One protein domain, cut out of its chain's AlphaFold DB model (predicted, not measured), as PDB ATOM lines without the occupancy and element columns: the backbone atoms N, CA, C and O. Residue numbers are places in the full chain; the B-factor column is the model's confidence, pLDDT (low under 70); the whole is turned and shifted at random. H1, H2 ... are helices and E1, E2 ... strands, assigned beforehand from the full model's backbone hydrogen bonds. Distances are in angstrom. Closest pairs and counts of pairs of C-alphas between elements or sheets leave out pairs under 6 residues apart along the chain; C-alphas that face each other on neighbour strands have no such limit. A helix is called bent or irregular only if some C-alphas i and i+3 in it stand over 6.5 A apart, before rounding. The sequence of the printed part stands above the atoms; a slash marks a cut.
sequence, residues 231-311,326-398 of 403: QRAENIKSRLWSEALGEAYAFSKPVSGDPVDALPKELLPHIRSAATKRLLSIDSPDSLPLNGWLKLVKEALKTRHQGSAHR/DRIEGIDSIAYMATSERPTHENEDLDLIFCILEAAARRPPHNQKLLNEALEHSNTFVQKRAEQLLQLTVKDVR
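Overview. This is residues 231 to 311 and 326 to 398 of the 403 residues of an uncharacterized protein of Proteobacteria bacterium (UniProt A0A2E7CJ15). Two crossed helices, H3 and H5, make the core, with H4 crossing them on one side and the strand hairpin E1-E2 covering the other; H1 packs on H3, while H6 and H7 pack on H5, with H7 and H5 side by side. The short H2 lies beyond H3, by its first turns. The printed part has 154 residues with seven named helices and two named strands, in the order H1 H2 H3 H4 E1 E2 H5 H6 H7, and its class is mostly helix; the sheet E1 - E2 is antiparallel. The whole is compact and rounded, with a radius of gyration of the C-alphas of 15.0 A and spans of 43 by 40 by 30 A.

Arrangement. H1, residues 231 to 249, touches H3, residues 265 to 282, with its residues 241 to 249 alone, at a steep tilt of 41 degrees, the same way; the closest C-alphas, of Gly 246 and Ala 274, are 5.1 A apart. H2, residues 258 to 262, only just touches H3, with 3 pairs of C-alphas within 8 A, the closest being Val 260 and Leu 268 at 6.7 A. H4, residues 290 to 302, touches H3 at a steep tilt of 63 degrees, opposite ways, closest at the C-alphas of Thr 276 and Val 297, 6.2 A. Strands E1, residues 332 to 336, and E2, residues 340 to 344, form an antiparallel hairpin; N 334 and O 342 are 3.0 A apart, within hydrogen-bond range. The closest C-alphas of H1 and E1, those of Arg 239 and Ala 335, are 5.0 A apart. H5, residues 348 to 361, touches H3 at a steep tilt of 41 degrees, the same way, closest at the C-alphas of Lys 277 and Ala 359, 5.1 A. H7, residues 380 to 398, touches H5 at a shallow tilt of 10 degrees, the same way, closest at the C-alphas of Ala 361 and Leu 389, 6.4 A. H6, residues 368 to 375, forms helical hairpins with H5 and with H7; the C-alphas of Leu 375 and Gln 383, the closest of H6 and H7, are 4.5 A apart. H1 and H7 are apart. Every O i to N i+4 pair is within hydrogen-bond range in H1, H2, H4, H5 and H6, against 12 of 14 in H3 and 11 of 15 in H7.

Along the chain. H1 begins at C-alpha 231 (0.830, 25.835, 5.681) and is 27.1 A long. H3, 25.9 A, is irregular, with C-alphas 266 and 269 7.2 A apart. H4 is 18.7 A and H5 20.0 A long. H7, 28.2 A, ends at C-alpha 398 (6.224, 14.889, 39.410).

Size, cuts and confidence. The farthest C-alphas, of Gln 306 and Arg 398, are 46.3 A apart. Residues 312 to 325 are not printed, and C-alphas 311 and 326 are 36.6 A apart across this cut. Of the links printed whole, none is long. Mean pLDDT of the printed part is 93.5, with residues 308 to 311 and residue 397 under 70.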
ATOM      1  N   GLN A 231       0.594  25.595   4.259       94.25
ATOM      2  CA  GLN A 231       0.830  25.835   5.681       94.25
ATOM      3  C   GLN A 231       1.865  24.850   6.223       94.25
ATOM      4  O   GLN A 231       2.801  25.247   6.918       94.25
ATOM      5  N   ARG A 232       1.749  23.568   5.866       92.94
ATOM      6  CA  ARG A 232       2.748  22.558   6.228       92.94
ATOM      7  C   ARG A 232       4.107  22.852   5.602       92.94
ATOM      8  O   ARG A 232       5.116  22.658   6.275       92.94
ATOM      9  N   ALA A 233       4.153  23.356   4.368       95.38
ATOM     10  CA  ALA A 233       5.400  23.792   3.740       95.38
ATOM     11  C   ALA A 233       6.100  24.883   4.566       95.38
ATOM     12  O   ALA A 233       7.285  24.750   4.875       95.38
ATOM     13  N   GLU A 234       5.362  25.916   4.990       95.38
ATOM     14  CA  GLU A 234       5.895  26.978   5.851       95.38
ATOM     15  C   GLU A 234       6.346  26.444   7.216       95.38
ATOM     16  O   GLU A 234       7.454  26.757   7.654       95.38
ATOM     17  N   ASN A 235       5.559  25.569   7.850       93.81
ATOM     18  CA  ASN A 235       5.906  24.981   9.146       93.81
ATOM     19  C   ASN A 235       7.190  24.137   9.067       93.81
ATOM     20  O   ASN A 235       8.092  24.285   9.893       93.81
ATOM     21  N   ILE A 236       7.310  23.270   8.055       95.06
ATOM     22  CA  ILE A 236       8.498  22.426   7.860       95.06
ATOM     23  C   ILE A 236       9.717  23.288   7.501       95.06
ATOM     24  O   ILE A 236      10.813  23.035   8.003       95.06
ATOM     25  N   LYS A 237       9.543  24.333   6.683       97.12
ATOM     26  CA  LYS A 237      10.613  25.279   6.338       97.12
ATOM     27  C   LYS A 237      11.088  26.063   7.563       97.12
ATOM     28  O   LYS A 237      12.294  26.169   7.781       97.12
ATOM     29  N   SER A 238      10.165  26.574   8.379       97.06
ATOM     30  CA  SER A 238      10.477  27.250   9.646       97.06
ATOM     31  C   SER A 238      11.238  26.315  10.585       97.06
ATOM     32  O   SER A 238      12.272  26.689  11.142       97.06
ATOM     33  N   ARG A 239      10.804  25.055  10.687       96.06
ATOM     34  CA  ARG A 239      11.515  24.048  11.473       96.06
ATOM     35  C   ARG A 239      12.925  23.791  10.955       96.06
ATOM     36  O   ARG A 239      13.846  23.811  11.762       96.06
ATOM     37  N   LEU A 240      13.116  23.596   9.648       97.25
ATOM     38  CA  LEU A 240      14.451  23.417   9.063       97.25
ATOM     39  C   LEU A 240      15.398  24.548   9.477       97.25
ATOM     40  O   LEU A 240      16.516  24.273   9.905       97.25
ATOM     41  N   TRP A 241      14.946  25.801   9.405       97.94
ATOM     42  CA  TRP A 241      15.748  26.941   9.848       97.94
ATOM     43  C   TRP A 241      16.032  26.922  11.346       97.94
ATOM     44  O   TRP A 241      17.161  27.199  11.750       97.94
ATOM     45  N   SER A 242      15.046  26.562  12.168       97.00
ATOM     46  CA  SER A 242      15.264  26.445  13.607       97.00
ATOM     47  C   SER A 242      16.302  25.376  13.964       97.00
ATOM     48  O   SER A 242      17.099  25.611  14.871       97.00
ATOM     49  N   GLU A 243      16.293  24.227  13.286       95.94
ATOM     50  CA  GLU A 243      17.263  23.148  13.509       95.94
ATOM     51  C   GLU A 243      18.644  23.538  12.981       95.94
ATOM     52  O   GLU A 243      19.634  23.403  13.690       95.94
ATOM     53  N   ALA A 244      18.711  24.089  11.765       96.56
ATOM     54  CA  ALA A 244      19.959  24.515  11.139       96.56
ATOM     55  C   ALA A 244      20.678  25.580  11.979       96.56
ATOM     56  O   ALA A 244      21.888  25.514  12.177       96.56
ATOM     57  N   LEU A 245      19.936  26.545  12.529       96.88
ATOM     58  CA  LEU A 245      20.501  27.546  13.434       96.88
ATOM     59  C   LEU A 245      20.866  26.944  14.795       96.88
ATOM     60  O   LEU A 245      21.895  27.308  15.359       96.88
ATOM     61  N   GLY A 246      20.082  25.989  15.303       95.00
ATOM     62  CA  GLY A 246      20.452  25.201  16.479       95.00
ATOM     63  C   GLY A 246      21.809  24.505  16.311       95.00
ATOM     64  O   GLY A 246      22.680  24.656  17.167       95.00
ATOM     65  N   GLU A 247      22.008  23.821  15.184       93.62
ATOM     66  CA  GLU A 247      23.264  23.172  14.786       93.62
ATOM     67  C   GLU A 247      24.411  24.180  14.617       93.62
ATOM     68  O   GLU A 247      25.509  23.970  15.140       93.62
ATOM     69  N   ALA A 248      24.158  25.315  13.956       94.69
ATOM     70  CA  ALA A 248      25.155  26.363  13.732       94.69
ATOM     71  C   ALA A 248      25.694  26.958  15.044       94.69
ATOM     72  O   ALA A 248      26.884  27.269  15.143       94.69
ATOM     73  N   TYR A 249      24.828  27.114  16.052       94.81
ATOM     74  CA  TYR A 249      25.180  27.669  17.361       94.81
ATOM     75  C   TYR A 249      25.615  26.624  18.395       94.81
ATOM     76  O   TYR A 249      26.199  27.011  19.409       94.81
ATOM     77  N   ALA A 250      25.376  25.325  18.173       91.44
ATOM     78  CA  ALA A 250      25.614  24.263  19.159       91.44
ATOM     79  C   ALA A 250      27.033  24.288  19.763       91.44
ATOM     80  O   ALA A 250      27.214  23.965  20.938       91.44
ATOM     81  N   PHE A 251      28.024  24.749  18.995       83.38
ATOM     82  CA  PHE A 251      29.440  24.746  19.380       83.38
ATOM     83  C   PHE A 251      30.059  26.132  19.529       83.38
ATOM     84  O   PHE A 251      31.231  26.252  19.877       83.38
ATOM     85  N   SER A 252      29.293  27.192  19.306       87.94
ATOM     86  CA  SER A 252      29.835  28.548  19.273       87.94
ATOM     87  C   SER A 252      30.150  29.034  20.683       87.94
ATOM     88  O   SER A 252      29.286  29.044  21.555       87.94
ATOM     89  N   LYS A 253      31.412  29.378  20.928       89.25
ATOM     90  CA  LYS A 253      31.909  30.057  22.127       89.25
ATOM     91  C   LYS A 253      33.089  30.962  21.721       89.25
ATOM     92  O   LYS A 253      34.130  30.423  21.334       89.25
ATOM     93  N   PRO A 254      32.963  32.300  21.784       92.88
ATOM     94  CA  PRO A 254      31.795  33.064  22.242       92.88
ATOM     95  C   PRO A 254      30.583  32.933  21.306       92.88
ATOM     96  O   PRO A 254      30.699  32.449  20.190       92.88
ATOM     97  N   VAL A 255      29.403  33.359  21.750       95.12
ATOM     98  CA  VAL A 255      28.251  33.514  20.845       95.12
ATOM     99  C   VAL A 255      28.426  34.805  20.051       95.12
ATOM    100  O   VAL A 255      28.766  35.833  20.635       95.12
ATOM    101  N   SER A 256      28.212  34.752  18.736       95.75
ATOM    102  CA  SER A 256      28.290  35.914  17.848       95.75
ATOM    103  C   SER A 256      26.981  36.149  17.092       95.75
ATOM    104  O   SER A 256      26.077  35.306  17.061       95.75
ATOM    105  N   GLY A 257      26.886  37.324  16.477       97.12
ATOM    106  CA  GLY A 257      25.778  37.721  15.621       97.12
ATOM    107  C   GLY A 257      26.083  37.687  14.132       97.12
ATOM    108  O   GLY A 257      25.361  38.332  13.386       97.12
ATOM    109  N   ASP A 258      27.120  36.982  13.678       97.12
ATOM    110  CA  ASP A 258      27.434  36.897  12.243       97.12
ATOM    111  C   ASP A 258      26.239  36.416  11.375       97.12
ATOM    112  O   ASP A 258      26.033  36.981  10.299       97.12
ATOM    113  N   PRO A 259      25.349  35.496  11.825       97.44
ATOM    114  CA  PRO A 259      24.178  35.099  11.042       97.44
ATOM    115  C   PRO A 259      23.144  36.218  10.878       97.44
ATOM    116  O   PRO A 259      22.355  36.163   9.942       97.44
ATOM    117  N   VAL A 260      23.141  37.238  11.752       97.94
ATOM    118  CA  VAL A 260      22.254  38.416  11.633       97.94
ATOM    119  C   VAL A 260      22.556  39.202  10.357       97.94
ATOM    120  O   VAL A 260      21.641  39.778   9.773       97.94
ATOM    121  N   ASP A 261      23.816  39.203   9.915       96.56
ATOM    122  CA  ASP A 261      24.241  39.908   8.703       96.56
ATOM    123  C   ASP A 261      24.125  39.027   7.450       96.56
ATOM    124  O   ASP A 261      23.867  39.531   6.357       96.56
ATOM    125  N   ALA A 262      24.306  37.711   7.604       96.94
ATOM    126  CA  ALA A 262      24.292  36.759   6.493       96.94
ATOM    127  C   ALA A 262      22.874  36.378   6.031       96.94
ATOM    128  O   ALA A 262      22.662  36.043   4.860       96.94
ATOM    129  N   LEU A 263      21.906  36.374   6.954       97.81
ATOM    130  CA  LEU A 263      20.575  35.809   6.744       97.81
ATOM    131  C   LEU A 263      19.480  36.885   6.642       97.81
ATOM    132  O   LEU A 263      19.605  37.978   7.194       97.81
ATOM    133  N   PRO A 264      18.380  36.589   5.929       97.81
ATOM    134  CA  PRO A 264      17.256  37.505   5.782       97.81
ATOM    135  C   PRO A 264      16.532  37.747   7.120       97.81
ATOM    136  O   PRO A 264      16.552  36.910   8.027       97.81
ATOM    137  N   LYS A 265      15.887  38.916   7.249       97.62
ATOM    138  CA  LYS A 265      15.335  39.415   8.524       97.62
ATOM    139  C   LYS A 265      14.232  38.527   9.099       97.62
ATOM    140  O   LYS A 265      14.059  38.462  10.312       97.62
ATOM    141  N   GLU A 266      13.522  37.819   8.238       97.56
ATOM    142  CA  GLU A 266      12.467  36.870   8.582       97.56
ATOM    143  C   GLU A 266      13.004  35.703   9.430       97.56
ATOM    144  O   GLU A 266      12.244  35.061  10.148       97.56
ATOM    145  N   LEU A 267      14.320  35.448   9.401       98.00
ATOM    146  CA  LEU A 267      14.979  34.408  10.197       98.00
ATOM    147  C   LEU A 267      15.552  34.918  11.527       98.00
ATOM    148  O   LEU A 267      16.027  34.108  12.327       98.00
ATOM    149  N   LEU A 268      15.483  36.227  11.807       98.12
ATOM    150  CA  LEU A 268      15.948  36.800  13.079       98.12
ATOM    151  C   LEU A 268      15.353  36.102  14.307       98.12
ATOM    152  O   LEU A 268      16.119  35.841  15.238       98.12
ATOM    153  N   PRO A 269      14.058  35.731  14.338       98.19
ATOM    154  CA  PRO A 269      13.512  35.009  15.478       98.19
ATOM    155  C   PRO A 269      14.224  33.671  15.742       98.19
ATOM    156  O   PRO A 269      14.528  33.348  16.894       98.19
ATOM    157  N   HIS A 270      14.570  32.907  14.702       98.19
ATOM    158  CA  HIS A 270      15.311  31.653  14.861       98.19
ATOM    159  C   HIS A 270      16.764  31.894  15.303       98.19
ATOM    160  O   HIS A 270      17.268  31.173  16.167       98.19
ATOM    161  N   ILE A 271      17.425  32.937  14.778       98.06
ATOM    162  CA  ILE A 271      18.798  33.314  15.167       98.06
ATOM    163  C   ILE A 271      18.841  33.665  16.656       98.06
ATOM    164  O   ILE A 271      19.660  33.130  17.403       98.06
ATOM    165  N   ARG A 272      17.911  34.514  17.104       98.25
ATOM    166  CA  ARG A 272      17.774  34.926  18.507       98.25
ATOM    167  C   ARG A 272      17.556  33.730  19.426       98.25
ATOM    168  O   ARG A 272      18.204  33.643  20.466       98.25
ATOM    169  N   SER A 273      16.711  32.778  19.029       97.44
ATOM    170  CA  SER A 273      16.482  31.539  19.785       97.44
ATOM    171  C   SER A 273      17.741  30.700  19.944       97.44
ATOM    172  O   SER A 273      18.090  30.317  21.061       97.44
ATOM    173  N   ALA A 274      18.441  30.436  18.840       96.75
ATOM    174  CA  ALA A 274      19.642  29.612  18.847       96.75
ATOM    175  C   ALA A 274      20.785  30.259  19.646       96.75
ATOM    176  O   ALA A 274      21.374  29.609  20.513       96.75
ATOM    177  N   ALA A 275      21.026  31.557  19.438       97.19
ATOM    178  CA  ALA A 275      22.018  32.326  20.182       97.19
ATOM    179  C   ALA A 275      21.710  32.361  21.688       97.19
ATOM    180  O   ALA A 275      22.597  32.109  22.506       97.19
ATOM    181  N   THR A 276      20.449  32.608  22.062       97.19
ATOM    182  CA  THR A 276      20.015  32.656  23.468       97.19
ATOM    183  C   THR A 276      20.168  31.301  24.149       97.19
ATOM    184  O   THR A 276      20.777  31.227  25.215       97.19
ATOM    185  N   LYS A 277      19.695  30.212  23.519       95.38
ATOM    186  CA  LYS A 277      19.877  28.847  24.043       95.38
ATOM    187  C   LYS A 277      21.356  28.538  24.250       95.38
ATOM    188  O   LYS A 277      21.722  27.966  25.277       95.38
ATOM    189  N   ARG A 278      22.218  28.928  23.304       94.31
ATOM    190  CA  ARG A 278      23.659  28.697  23.422       94.31
ATOM    191  C   ARG A 278      24.277  29.499  24.565       94.31
ATOM    192  O   ARG A 278      24.985  28.900  25.371       94.31
ATOM    193  N   LEU A 279      23.989  30.795  24.682       95.25
ATOM    194  CA  LEU A 279      24.466  31.633  25.791       95.25
ATOM    195  C   LEU A 279      24.064  31.048  27.148       95.25
ATOM    196  O   LEU A 279      24.926  30.780  27.985       95.25
ATOM    197  N   LEU A 280      22.779  30.723  27.312       94.56
ATOM    198  CA  LEU A 280      22.268  30.073  28.517       94.56
ATOM    199  C   LEU A 280      22.799  28.654  28.713       94.56
ATOM    200  O   LEU A 280      22.515  28.092  29.754       94.56
ATOM    201  N   SER A 281      23.511  28.038  27.768       91.44
ATOM    202  CA  SER A 281      24.179  26.743  27.976       91.44
ATOM    203  C   SER A 281      25.644  26.886  28.400       91.44
ATOM    204  O   SER A 281      26.188  25.971  29.016       91.44
ATOM    205  N   ILE A 282      26.281  28.017  28.071       91.19
ATOM    206  CA  ILE A 282      27.680  28.312  28.406       91.19
ATOM    207  C   ILE A 282      27.779  28.856  29.830       91.19
ATOM    208  O   ILE A 282      28.640  28.411  30.589       91.19
ATOM    209  N   ASP A 283      26.899  29.792  30.180       90.25
ATOM    210  CA  ASP A 283      26.898  30.453  31.483       90.25
ATOM    211  C   ASP A 283      25.847  29.836  32.420       90.25
ATOM    212  O   ASP A 283      24.945  29.104  32.001       90.25
ATOM    213  N   SER A 284      25.971  30.089  33.726       86.62
ATOM    214  CA  SER A 284      24.948  29.673  34.693       86.62
ATOM    215  C   SER A 284      23.711  30.564  34.544       86.62
ATOM    216  O   SER A 284      23.866  31.786  34.604       86.62
ATOM    217  N   PRO A 285      22.491  30.016  34.394       80.12
ATOM    218  CA  PRO A 285      21.297  30.817  34.148       80.12
ATOM    219  C   PRO A 285      20.946  31.706  35.359       80.12
ATOM    220  O   PRO A 285      20.383  32.781  35.184       80.12
ATOM    221  N   ASP A 286      21.408  31.344  36.564       87.50
ATOM    222  CA  ASP A 286      21.232  32.127  37.798       87.50
ATOM    223  C   ASP A 286      22.177  33.328  37.936       87.50
ATOM    224  O   ASP A 286      22.023  34.129  38.865       87.50
ATOM    225  N   SER A 287      23.158  33.460  37.035       92.38
ATOM    226  CA  SER A 287      24.209  34.480  37.127       92.38
ATOM    227  C   SER A 287      23.709  35.909  36.913       92.38
ATOM    228  O   SER A 287      24.329  36.848  37.410       92.38
ATOM    229  N   LEU A 288      22.591  36.086  36.201       96.50
ATOM    230  CA  LEU A 288      22.044  37.388  35.833       96.50
ATOM    231  C   LEU A 288      20.518  37.413  36.025       96.50
ATOM    232  O   LEU A 288      19.870  36.383  35.839       96.50
ATOM    233  N   PRO A 289      19.928  38.574  36.367       97.50
ATOM    234  CA  PRO A 289      18.481  38.770  36.276       97.50
ATOM    235  C   PRO A 289      18.033  38.819  34.805       97.50
ATOM    236  O   PRO A 289      18.862  39.002  33.906       97.50
ATOM    237  N   LEU A 290      16.726  38.746  34.545       97.69
ATOM    238  CA  LEU A 290      16.140  38.731  33.195       97.69
ATOM    239  C   LEU A 290      16.644  39.883  32.305       97.69
ATOM    240  O   LEU A 290      17.076  39.661  31.175       97.69
ATOM    241  N   ASN A 291      16.682  41.111  32.834       98.19
ATOM    242  CA  ASN A 291      17.205  42.277  32.107       98.19
ATOM    243  C   ASN A 291      18.720  42.194  31.842       98.19
ATOM    244  O   ASN A 291      19.207  42.724  30.842       98.19
ATOM    245  N   GLY A 292      19.472  41.533  32.727       98.00
ATOM    246  CA  GLY A 292      20.896  41.269  32.531       98.00
ATOM    247  C   GLY A 292      21.124  40.301  31.371       98.00
ATOM    248  O   GLY A 292      21.951  40.574  30.502       98.00
ATOM    249  N   TRP A 293      20.326  39.234  31.304       98.00
ATOM    250  CA  TRP A 293      20.317  38.306  30.174       98.00
ATOM    251  C   TRP A 293      19.918  38.978  28.865       98.00
ATOM    252  O   TRP A 293      20.615  38.811  27.867       98.00
ATOM    253  N   LEU A 294      18.857  39.792  28.865       98.31
ATOM    254  CA  LEU A 294      18.440  40.554  27.687       98.31
ATOM    255  C   LEU A 294      19.590  41.409  27.142       98.31
ATOM    256  O   LEU A 294      19.886  41.373  25.946       98.31
ATOM    257  N   LYS A 295      20.286  42.140  28.022       98.31
ATOM    258  CA  LYS A 295      21.455  42.940  27.641       98.31
ATOM    259  C   LYS A 295      22.575  42.070  27.060       98.31
ATOM    260  O   LYS A 295      23.087  42.398  25.991       98.31
ATOM    261  N   LEU A 296      22.910  40.960  27.721       97.62
ATOM    262  CA  LEU A 296      23.975  40.054  27.288       97.62
ATOM    263  C   LEU A 296      23.697  39.454  25.901       97.62
ATOM    264  O   LEU A 296      24.584  39.450  25.049       97.62
ATOM    265  N   VAL A 297      22.467  38.998  25.636       98.00
ATOM    266  CA  VAL A 297      22.103  38.447  24.319       98.00
ATOM    267  C   VAL A 297      22.207  39.517  23.231       98.00
ATOM    268  O   VAL A 297      22.774  39.257  22.168       98.00
ATOM    269  N   LYS A 298      21.727  40.741  23.489       98.50
ATOM    270  CA  LYS A 298      21.842  41.860  22.535       98.50
ATOM    271  C   LYS A 298      23.297  42.206  22.227       98.50
ATOM    272  O   LYS A 298      23.622  42.508  21.082       98.50
ATOM    273  N   GLU A 299      24.172  42.182  23.227       98.12
ATOM    274  CA  GLU A 299      25.609  42.422  23.044       98.12
ATOM    275  C   GLU A 299      26.274  41.298  22.235       98.12
ATOM    276  O   GLU A 299      27.027  41.573  21.296       98.12
ATOM    277  N   ALA A 300      25.935  40.038  22.513       97.06
ATOM    278  CA  ALA A 300      26.430  38.898  21.745       97.06
ATOM    279  C   ALA A 300      26.008  38.967  20.265       97.06
ATOM    280  O   ALA A 300      26.844  38.804  19.376       97.06
ATOM    281  N   LEU A 301      24.745  39.306  19.977       97.88
ATOM    282  CA  LEU A 301      24.229  39.458  18.606       97.88
ATOM    283  C   LEU A 301      24.821  40.666  17.849       97.88
ATOM    284  O   LEU A 301      24.733  40.746  16.621       97.88
ATOM    285  N   LYS A 302      25.466  41.607  18.543       97.62
ATOM    286  CA  LYS A 302      26.236  42.703  17.920       97.62
ATOM    287  C   LYS A 302      27.701  42.349  17.684       97.62
ATOM    288  O   LYS A 302      28.380  43.037  16.928       97.62
ATOM    289  N   THR A 303      28.194  41.294  18.321       96.31
ATOM    290  CA  THR A 303      29.589  40.874  18.209       96.31
ATOM    291  C   THR A 303      29.810  40.142  16.883       96.31
ATOM    292  O   THR A 303      28.930  39.409  16.422       96.31
ATOM    293  N   ARG A 304      30.973  40.351  16.259       95.44
ATOM    294  CA  ARG A 304      31.406  39.675  15.026       95.44
ATOM    295  C   ARG A 304      32.655  38.864  15.292       95.44
ATOM    296  O   ARG A 304      33.565  39.344  15.972       95.44
ATOM    297  N   HIS A 305      32.691  37.635  14.796       91.88
ATOM    298  CA  HIS A 305      33.838  36.769  15.008       91.88
ATOM    299  C   HIS A 305      34.930  37.055  13.966       91.88
ATOM    300  O   HIS A 305      34.659  37.131  12.775       91.88
ATOM    301  N   GLN A 306      36.181  37.209  14.412       83.69
ATOM    302  CA  GLN A 306      37.338  37.457  13.532       83.69
ATOM    303  C   GLN A 306      38.224  36.213  13.325       83.69
ATOM    304  O   GLN A 306      39.295  36.308  12.729       83.69
ATOM    305  N   GLY A 307      37.817  35.052  13.844       77.75
ATOM    306  CA  GLY A 307      38.582  33.806  13.780       77.75
ATOM    307  C   GLY A 307      38.027  32.783  12.788       77.75
ATOM    308  O   GLY A 307      36.924  32.908  12.261       77.75
ATOM    309  N   SER A 308      38.810  31.733  12.547       68.62
ATOM    310  CA  SER A 308      38.369  30.576  11.767       68.62
ATOM    311  C   SER A 308      37.349  29.754  12.552       68.62
ATOM    312  O   SER A 308      37.579  29.422  13.718       68.62
ATOM    313  N   ALA A 309      36.258  29.359  11.899       68.56
ATOM    314  CA  ALA A 309      35.253  28.485  12.487       68.56
ATOM    315  C   ALA A 309      35.861  27.148  12.944       68.56
ATOM    316  O   ALA A 309      36.295  26.345  12.122       68.56
ATOM    317  N   HIS A 310      35.858  26.886  14.254       65.44
ATOM    318  CA  HIS A 310      36.162  25.561  14.790       65.44
ATOM    319  C   HIS A 310      34.857  24.878  15.200       65.44
ATOM    320  O   HIS A 310      34.158  25.341  16.101       65.44
ATOM    321  N   ARG A 311      34.527  23.763  14.545       63.28
ATOM    322  CA  ARG A 311      33.404  22.901  14.933       63.28
ATOM    323  C   ARG A 311      33.960  21.834  15.868       63.28
ATOM    324  O   ARG A 311      34.712  20.967  15.429       63.28
ATOM    325  N   ASP A 326      -0.742  26.059  24.520       86.94
ATOM    326  CA  ASP A 326      -1.801  27.010  24.193       86.94
ATOM    327  C   ASP A 326      -1.223  28.267  23.545       86.94
ATOM    328  O   ASP A 326      -0.364  28.949  24.120       86.94
ATOM    329  N   ARG A 327      -1.740  28.599  22.356       89.62
ATOM    330  CA  ARG A 327      -1.378  29.834  21.660       89.62
ATOM    331  C   ARG A 327      -1.790  31.036  22.504       89.62
ATOM    332  O   ARG A 327      -2.942  31.156  22.915       89.62
ATOM    333  N   ILE A 328      -0.853  31.954  22.727       91.00
ATOM    334  CA  ILE A 328      -1.165  33.236  23.359       91.00
ATOM    335  C   ILE A 328      -1.853  34.108  22.309       91.00
ATOM    336  O   ILE A 328      -1.260  34.446  21.286       91.00
ATOM    337  N   GLU A 329      -3.118  34.448  22.549       93.88
ATOM    338  CA  GLU A 329      -3.899  35.296  21.648       93.88
ATOM    339  C   GLU A 329      -3.181  36.628  21.372       93.88
ATOM    340  O   GLU A 329      -2.664  37.274  22.287       93.88
ATOM    341  N   GLY A 330      -3.145  37.024  20.098       93.06
ATOM    342  CA  GLY A 330      -2.455  38.234  19.646       93.06
ATOM    343  C   GLY A 330      -0.938  38.089  19.487       93.06
ATOM    344  O   GLY A 330      -0.281  39.087  19.208       93.06
ATOM    345  N   ILE A 331      -0.385  36.881  19.645       94.56
ATOM    346  CA  ILE A 331       1.032  36.595  19.399       94.56
ATOM    347  C   ILE A 331       1.170  35.491  18.346       94.56
ATOM    348  O   ILE A 331       0.462  34.475  18.360       94.56
ATOM    349  N   ASP A 332       2.107  35.690  17.427       95.88
ATOM    350  CA  ASP A 332       2.498  34.676  16.456       95.88
ATOM    351  C   ASP A 332       3.407  33.620  17.082       95.88
ATOM    352  O   ASP A 332       4.082  33.859  18.086       95.88
ATOM    353  N   SER A 333       3.426  32.430  16.488       95.44
ATOM    354  CA  SER A 333       4.362  31.373  16.856       95.44
ATOM    355  C   SER A 333       5.294  31.040  15.703       95.44
ATOM    356  O   SER A 333       4.988  31.262  14.531       95.44
ATOM    357  N   ILE A 334       6.463  30.520  16.057       96.00
ATOM    358  CA  ILE A 334       7.422  29.955  15.109       96.00
ATOM    359  C   ILE A 334       7.881  28.595  15.609       96.00
ATOM    360  O   ILE A 334       7.858  28.328  16.817       96.00
ATOM    361  N   ALA A 335       8.381  27.769  14.691       94.38
ATOM    362  CA  ALA A 335       9.032  26.525  15.065       94.38
ATOM    363  C   ALA A 335      10.248  26.798  15.965       94.38
ATOM    364  O   ALA A 335      11.043  27.715  15.727       94.38
ATOM    365  N   TYR A 336      10.404  25.968  16.988       90.75
ATOM    366  CA  TYR A 336      11.494  26.035  17.945       90.75
ATOM    367  C   TYR A 336      12.079  24.639  18.132       90.75
ATOM    368  O   TYR A 336      11.558  23.865  18.915       90.75
ATOM    369  N   MET A 337      13.178  24.334  17.443       83.94
ATOM    370  CA  MET A 337      14.069  23.189  17.691       83.94
ATOM    371  C   MET A 337      13.334  21.854  17.923       83.94
ATOM    372  O   MET A 337      12.969  21.526  19.045       83.94
ATOM    373  N   ALA A 338      13.190  21.029  16.892       83.19
ATOM    374  CA  ALA A 338      12.287  19.878  16.796       83.19
ATOM    375  C   ALA A 338      10.823  20.257  16.539       83.19
ATOM    376  O   ALA A 338      10.537  21.104  15.695       83.19
ATOM    377  N   THR A 339       9.884  19.550  17.164       80.31
ATOM    378  CA  THR A 339       8.434  19.697  16.947       80.31
ATOM    379  C   THR A 339       7.787  20.707  17.899       80.31
ATOM    380  O   THR A 339       6.566  20.744  18.007       80.31
ATOM    381  N   SER A 340       8.593  21.476  18.631       89.31
ATOM    382  CA  SER A 340       8.135  22.497  19.573       89.31
ATOM    383  C   SER A 340       7.912  23.824  18.847       89.31
ATOM    384  O   SER A 340       8.446  24.068  17.761       89.31
ATOM    385  N   GLU A 341       7.129  24.694  19.464       94.06
ATOM    386  CA  GLU A 341       6.910  26.065  19.014       94.06
ATOM    387  C   GLU A 341       7.259  27.041  20.137       94.06
ATOM    388  O   GLU A 341       7.429  26.667  21.303       94.06
ATOM    389  N   ARG A 342       7.373  28.320  19.786       95.19
ATOM    390  CA  ARG A 342       7.454  29.402  20.766       95.19
ATOM    391  C   ARG A 342       6.694  30.635  20.286       95.19
ATOM    392  O   ARG A 342       6.595  30.829  19.073       95.19
ATOM    393  N   PRO A 343       6.237  31.511  21.198       96.81
ATOM    394  CA  PRO A 343       5.762  32.833  20.812       96.81
ATOM    395  C   PRO A 343       6.902  33.675  20.222       96.81
ATOM    396  O   PRO A 343       8.039  33.583  20.688       96.81
ATOM    397  N   THR A 344       6.601  34.519  19.235       97.31
ATOM    398  CA  THR A 344       7.510  35.527  18.662       97.31
ATOM    399  C   THR A 344       6.832  36.896  18.571       97.31
ATOM    400  O   THR A 344       5.609  36.989  18.608       97.31
ATOM    401  N   HIS A 345       7.612  37.974  18.474       97.56
ATOM    402  CA  HIS A 345       7.085  39.332  18.341       97.56
ATOM    403  C   HIS A 345       7.993  40.197  17.462       97.56
ATOM    404  O   HIS A 345       9.213  40.044  17.458       97.56
ATOM    405  N   GLU A 346       7.419  41.190  16.782       96.69
ATOM    406  CA  GLU A 346       8.179  42.171  15.989       96.69
ATOM    407  C   GLU A 346       9.102  43.064  16.842       96.69
ATOM    408  O   GLU A 346      10.073  43.633  16.346       96.69
ATOM    409  N   ASN A 347       8.819  43.179  18.146       97.81
ATOM    410  CA  ASN A 347       9.623  43.963  19.070       97.81
ATOM    411  C   ASN A 347      10.784  43.080  19.520       97.81
ATOM    412  O   ASN A 347      10.568  42.044  20.148       97.81
ATOM    413  N   GLU A 348      12.002  43.502  19.191       98.00
ATOM    414  CA  GLU A 348      13.218  42.737  19.463       98.00
ATOM    415  C   GLU A 348      13.372  42.367  20.941       98.00
ATOM    416  O   GLU A 348      13.701  41.221  21.237       98.00
ATOM    417  N   ASP A 349      13.112  43.297  21.860       98.44
ATOM    418  CA  ASP A 349      13.303  43.054  23.292       98.44
ATOM    419  C   ASP A 349      12.307  42.019  23.815       98.44
ATOM    420  O   ASP A 349      12.680  41.120  24.567       98.44
ATOM    421  N   LEU A 350      11.055  42.094  23.362       98.25
ATOM    422  CA  LEU A 350      10.024  41.133  23.738       98.25
ATOM    423  C   LEU A 350      10.307  39.730  23.172       98.25
ATOM    424  O   LEU A 350      10.193  38.742  23.895       98.25
ATOM    425  N   ASP A 351      10.735  39.635  21.911       98.56
ATOM    426  CA  ASP A 351      11.115  38.362  21.281       98.56
ATOM    427  C   ASP A 351      12.339  37.722  21.956       98.56
ATOM    428  O   ASP A 351      12.373  36.509  22.173       98.56
ATOM    429  N   LEU A 352      13.325  38.534  22.348       98.56
ATOM    430  CA  LEU A 352      14.487  38.080  23.111       98.56
ATOM    431  C   LEU A 352      14.111  37.614  24.517       98.56
ATOM    432  O   LEU A 352      14.614  36.580  24.954       98.56
ATOM    433  N   ILE A 353      13.203  38.314  25.204       98.56
ATOM    434  CA  ILE A 353      12.670  37.853  26.491       98.56
ATOM    435  C   ILE A 353      12.008  36.484  26.322       98.56
ATOM    436  O   ILE A 353      12.336  35.571  27.078       98.56
ATOM    437  N   PHE A 354      11.163  36.280  25.303       98.06
ATOM    438  CA  PHE A 354      10.602  34.951  25.037       98.06
ATOM    439  C   PHE A 354      11.693  33.904  24.810       98.06
ATOM    440  O   PHE A 354      11.644  32.848  25.435       98.06
ATOM    441  N   CYS A 355      12.720  34.199  24.006       97.81
ATOM    442  CA  CYS A 355      13.848  33.283  23.806       97.81
ATOM    443  C   CYS A 355      14.546  32.906  25.127       97.81
ATOM    444  O   CYS A 355      14.901  31.741  25.312       97.81
ATOM    445  N   ILE A 356      14.728  33.865  26.045       98.00
ATOM    446  CA  ILE A 356      15.347  33.630  27.360       98.00
ATOM    447  C   ILE A 356      14.470  32.698  28.196       98.00
ATOM    448  O   ILE A 356      14.984  31.730  28.753       98.00
ATOM    449  N   LEU A 357      13.158  32.938  28.238       97.38
ATOM    450  CA  LEU A 357      12.223  32.100  28.991       97.38
ATOM    451  C   LEU A 357      12.139  30.676  28.423       97.38
ATOM    452  O   LEU A 357      12.194  29.717  29.190       97.38
ATOM    453  N   GLU A 358      12.084  30.511  27.094       96.38
ATOM    454  CA  GLU A 358      12.084  29.180  26.464       96.38
ATOM    455  C   GLU A 358      13.359  28.390  26.787       96.38
ATOM    456  O   GLU A 358      13.295  27.186  27.057       96.38
ATOM    457  N   ALA A 359      14.518  29.056  26.744       95.19
ATOM    458  CA  ALA A 359      15.808  28.451  27.051       95.19
ATOM    459  C   ALA A 359      15.939  28.111  28.546       95.19
ATOM    460  O   ALA A 359      16.399  27.019  28.880       95.19
ATOM    461  N   ALA A 360      15.480  28.997  29.435       95.75
ATOM    462  CA  ALA A 360      15.433  28.787  30.882       95.75
ATOM    463  C   ALA A 360      14.539  27.599  31.272       95.75
ATOM    464  O   ALA A 360      14.911  26.798  32.131       95.75
ATOM    465  N   ALA A 361      13.386  27.457  30.612       94.75
ATOM    466  CA  ALA A 361      12.443  26.376  30.863       94.75
ATOM    467  C   ALA A 361      12.896  25.019  30.304       94.75
ATOM    468  O   ALA A 361      12.434  23.999  30.785       94.75
ATOM    469  N   ARG A 362      13.801  24.963  29.318       91.81
ATOM    470  CA  ARG A 362      14.237  23.699  28.676       91.81
ATOM    471  C   ARG A 362      15.599  23.187  29.113       91.81
ATOM    472  O   ARG A 362      16.076  22.194  28.572       91.81
ATOM    473  N   ARG A 363      16.265  23.874  30.036       88.75
ATOM    474  CA  ARG A 363      17.549  23.438  30.584       88.75
ATOM    475  C   ARG A 363      17.311  22.820  31.961       88.75
ATOM    476  O   ARG A 363      17.005  23.586  32.862       88.75
ATOM    477  N   PRO A 364      17.488  21.503  32.161       86.19
ATOM    478  CA  PRO A 364      17.463  20.910  33.497       86.19
ATOM    479  C   PRO A 364      18.720  21.286  34.316       86.19
ATOM    480  O   PRO A 364      19.828  21.250  33.766       86.19
ATOM    481  N   PRO A 365      18.592  21.620  35.617       89.31
ATOM    482  CA  PRO A 365      17.334  21.932  36.301       89.31
ATOM    483  C   PRO A 365      16.735  23.246  35.775       89.31
ATOM    484  O   PRO A 365      17.465  24.219  35.578       89.31
ATOM    485  N   HIS A 366      15.415  23.267  35.562       92.06
ATOM    486  CA  HIS A 366      14.713  24.428  35.001       92.06
ATOM    487  C   HIS A 366      14.997  25.694  35.819       92.06
ATOM    488  O   HIS A 366      14.915  25.676  37.051       92.06
ATOM    489  N   ASN A 367      15.291  26.816  35.155       93.94
ATOM    490  CA  ASN A 367      15.592  28.058  35.864       93.94
ATOM    491  C   ASN A 367      14.304  28.767  36.320       93.94
ATOM    492  O   ASN A 367      13.780  29.654  35.647       93.94
ATOM    493  N   GLN A 368      13.800  28.374  37.491       95.31
ATOM    494  CA  GLN A 368      12.587  28.954  38.072       95.31
ATOM    495  C   GLN A 368      12.742  30.438  38.422       95.31
ATOM    496  O   GLN A 368      11.762  31.173  38.379       95.31
ATOM    497  N   LYS A 369      13.958  30.898  38.744       96.06
ATOM    498  CA  LYS A 369      14.216  32.296  39.103       96.06
ATOM    499  C   LYS A 369      13.837  33.241  37.960       96.06
ATOM    500  O   LYS A 369      13.048  34.152  38.178       96.06
ATOM    501  N   LEU A 370      14.333  32.991  36.746       97.06
ATOM    502  CA  LEU A 370      14.017  33.811  35.569       97.06
ATOM    503  C   LEU A 370      12.533  33.752  35.200       97.06
ATOM    504  O   LEU A 370      11.957  34.769  34.817       97.06
ATOM    505  N   LEU A 371      11.910  32.577  35.331       97.38
ATOM    506  CA  LEU A 371      10.477  32.426  35.085       97.38
ATOM    507  C   LEU A 371       9.645  33.224  36.103       97.38
ATOM    508  O   LEU A 371       8.700  33.898  35.710       97.38
ATOM    509  N   ASN A 372      10.025  33.218  37.383       97.69
ATOM    510  CA  ASN A 372       9.349  33.995  38.424       97.69
ATOM    511  C   ASN A 372       9.560  35.506  38.252       97.69
ATOM    512  O   ASN A 372       8.602  36.260  38.371       97.69
ATOM    513  N   GLU A 373      10.771  35.960  37.902       97.94
ATOM    514  CA  GLU A 373      11.025  37.375  37.573       97.94
ATOM    515  C   GLU A 373      10.126  37.856  36.417       97.94
ATOM    516  O   GLU A 373       9.630  38.984  36.425       97.94
ATOM    517  N   ALA A 374       9.868  36.997  35.430       98.12
ATOM    518  CA  ALA A 374       9.001  37.318  34.299       98.12
ATOM    519  C   ALA A 374       7.507  37.441  34.659       98.12
ATOM    520  O   ALA A 374       6.781  38.129  33.939       98.12
ATOM    521  N   LEU A 375       7.045  36.857  35.771       98.31
ATOM    522  CA  LEU A 375       5.680  37.070  36.280       98.31
ATOM    523  C   LEU A 375       5.457  38.511  36.761       98.31
ATOM    524  O   LEU A 375       4.342  39.020  36.707       98.31
ATOM    525  N   GLU A 376       6.521  39.185  37.194       98.19
ATOM    526  CA  GLU A 376       6.484  40.579  37.655       98.19
ATOM    527  C   GLU A 376       6.742  41.582  36.515       98.19
ATOM    528  O   GLU A 376       6.762  42.797  36.725       98.19
ATOM    529  N   HIS A 377       6.938  41.099  35.284       98.38
ATOM    530  CA  HIS A 377       7.254  41.944  34.138       98.38
ATOM    531  C   HIS A 377       6.069  42.845  33.753       98.38
ATOM    532  O   HIS A 377       4.920  42.428  33.802       98.38
ATOM    533  N   SER A 378       6.326  44.074  33.297       97.81
ATOM    534  CA  SER A 378       5.269  45.050  32.965       97.81
ATOM    535  C   SER A 378       4.426  44.683  31.735       97.81
ATOM    536  O   SER A 378       3.313  45.177  31.565       97.81
ATOM    537  N   ASN A 379       4.957  43.831  30.857       98.12
ATOM    538  CA  ASN A 379       4.273  43.357  29.656       98.12
ATOM    539  C   ASN A 379       3.481  42.067  29.932       98.12
ATOM    540  O   ASN A 379       4.063  41.039  30.275       98.12
ATOM    541  N   THR A 380       2.170  42.101  29.685       97.81
ATOM    542  CA  THR A 380       1.241  40.988  29.946       97.81
ATOM    543  C   THR A 380       1.537  39.720  29.149       97.81
ATOM    544  O   THR A 380       1.201  38.625  29.589       97.81
ATOM    545  N   PHE A 381       2.153  39.823  27.969       97.56
ATOM    546  CA  PHE A 381       2.527  38.648  27.185       97.56
ATOM    547  C   PHE A 381       3.696  37.884  27.810       97.56
ATOM    548  O   PHE A 381       3.705  36.654  27.788       97.56
ATOM    549  N   VAL A 382       4.647  38.605  28.409       98.06
ATOM    550  CA  VAL A 382       5.764  38.011  29.160       98.06
ATOM    551  C   VAL A 382       5.234  37.251  30.372       98.06
ATOM    552  O   VAL A 382       5.577  36.083  30.542       98.06
ATOM    553  N   GLN A 383       4.332  37.875  31.139       98.00
ATOM    554  CA  GLN A 383       3.684  37.258  32.301       98.00
ATOM    555  C   GLN A 383       2.970  35.957  31.911       98.00
ATOM    556  O   GLN A 383       3.295  34.893  32.432       98.00
ATOM    557  N   LYS A 384       2.077  36.017  30.911       96.88
ATOM    558  CA  LYS A 384       1.335  34.846  30.415       96.88
ATOM    559  C   LYS A 384       2.260  33.715  29.976       96.88
ATOM    560  O   LYS A 384       1.991  32.550  30.264       96.88
ATOM    561  N   ARG A 385       3.354  34.031  29.272       96.75
ATOM    562  CA  ARG A 385       4.279  32.986  28.820       96.75
ATOM    563  C   ARG A 385       5.036  32.351  29.987       96.75
ATOM    564  O   ARG A 385       5.198  31.133  30.000       96.75
ATOM    565  N   ALA A 386       5.465  33.143  30.966       97.25
ATOM    566  CA  ALA A 386       6.094  32.630  32.179       97.25
ATOM    567  C   ALA A 386       5.156  31.709  32.977       97.25
ATOM    568  O   ALA A 386       5.574  30.620  33.369       97.25
ATOM    569  N   GLU A 387       3.881  32.083  33.139       96.62
ATOM    570  CA  GLU A 387       2.863  31.242  33.788       96.62
ATOM    571  C   GLU A 387       2.726  29.877  33.102       96.62
ATOM    572  O   GLU A 387       2.791  28.840  33.766       96.62
ATOM    573  N   GLN A 388       2.597  29.858  31.769       95.19
ATOM    574  CA  GLN A 388       2.512  28.617  30.992       95.19
ATOM    575  C   GLN A 388       3.749  27.726  31.189       95.19
ATOM    576  O   GLN A 388       3.621  26.524  31.422       95.19
ATOM    577  N   LEU A 389       4.953  28.303  31.113       95.38
ATOM    578  CA  LEU A 389       6.208  27.560  31.260       95.38
ATOM    579  C   LEU A 389       6.386  26.993  32.679       95.38
ATOM    580  O   LEU A 389       6.843  25.859  32.837       95.38
ATOM    581  N   LEU A 390       5.975  27.727  33.715       95.31
ATOM    582  CA  LEU A 390       5.986  27.232  35.097       95.31
ATOM    583  C   LEU A 390       5.018  26.059  35.286       95.31
ATOM    584  O   LEU A 390       5.378  25.052  35.893       95.31
ATOM    585  N   GLN A 391       3.809  26.144  34.728       93.88
ATOM    586  CA  GLN A 391       2.836  25.049  34.803       93.88
ATOM    587  C   GLN A 391       3.339  23.762  34.139       93.88
ATOM    588  O   GLN A 391       3.005  22.666  34.593       93.88
ATOM    589  N   LEU A 392       4.117  23.895  33.066       90.50
ATOM    590  CA  LEU A 392       4.693  22.775  32.327       90.50
ATOM    591  C   LEU A 392       5.847  22.123  33.086       90.50
ATOM    592  O   LEU A 392       5.790  20.933  33.372       90.50
ATOM    593  N   THR A 393       6.817  22.922  33.524       87.50
ATOM    594  CA  THR A 393       8.013  22.424  34.226       87.50
ATOM    595  C   THR A 393       7.710  21.797  35.595       87.50
ATOM    596  O   THR A 393       8.443  20.928  36.060       87.50
ATOM    597  N   VAL A 394       6.602  22.166  36.254       85.12
ATOM    598  CA  VAL A 394       6.146  21.506  37.499       85.12
ATOM    599  C   VAL A 394       5.608  20.090  37.251       85.12
ATOM    600  O   VAL A 394       5.681  19.243  38.147       85.12
ATOM    601  N   LYS A 395       5.040  19.816  36.070       77.88
ATOM    602  CA  LYS A 395       4.496  18.488  35.745       77.88
ATOM    603  C   LYS A 395       5.608  17.461  35.550       77.88
ATOM    604  O   LYS A 395       5.441  16.337  36.019       77.88
ATOM    605  N   ASP A 396       6.729  17.865  34.961       70.38
ATOM    606  CA  ASP A 396       7.855  16.972  34.666       70.38
ATOM    607  C   ASP A 396       8.514  16.446  35.951       70.38
ATOM    608  O   ASP A 396       8.668  15.238  36.124       70.38
ATOM    609  N   VAL A 397       8.733  17.317  36.946       67.25
ATOM    610  CA  VAL A 397       9.297  16.927  38.259       67.25
ATOM    611  C   VAL A 397       8.448  15.862  38.972       67.25
ATOM    612  O   VAL A 397       8.972  15.018  39.696       67.25
ATOM    613  N   ARG A 398       7.122  15.875  38.783       70.12
ATOM    614  CA  ARG A 398       6.224  14.889  39.410       70.12
ATOM    615  C   ARG A 398       6.252  13.529  38.723       70.12
ATOM    616  O   ARG A 398       5.916  12.545  39.371       70.12
TER     617      ARG A 398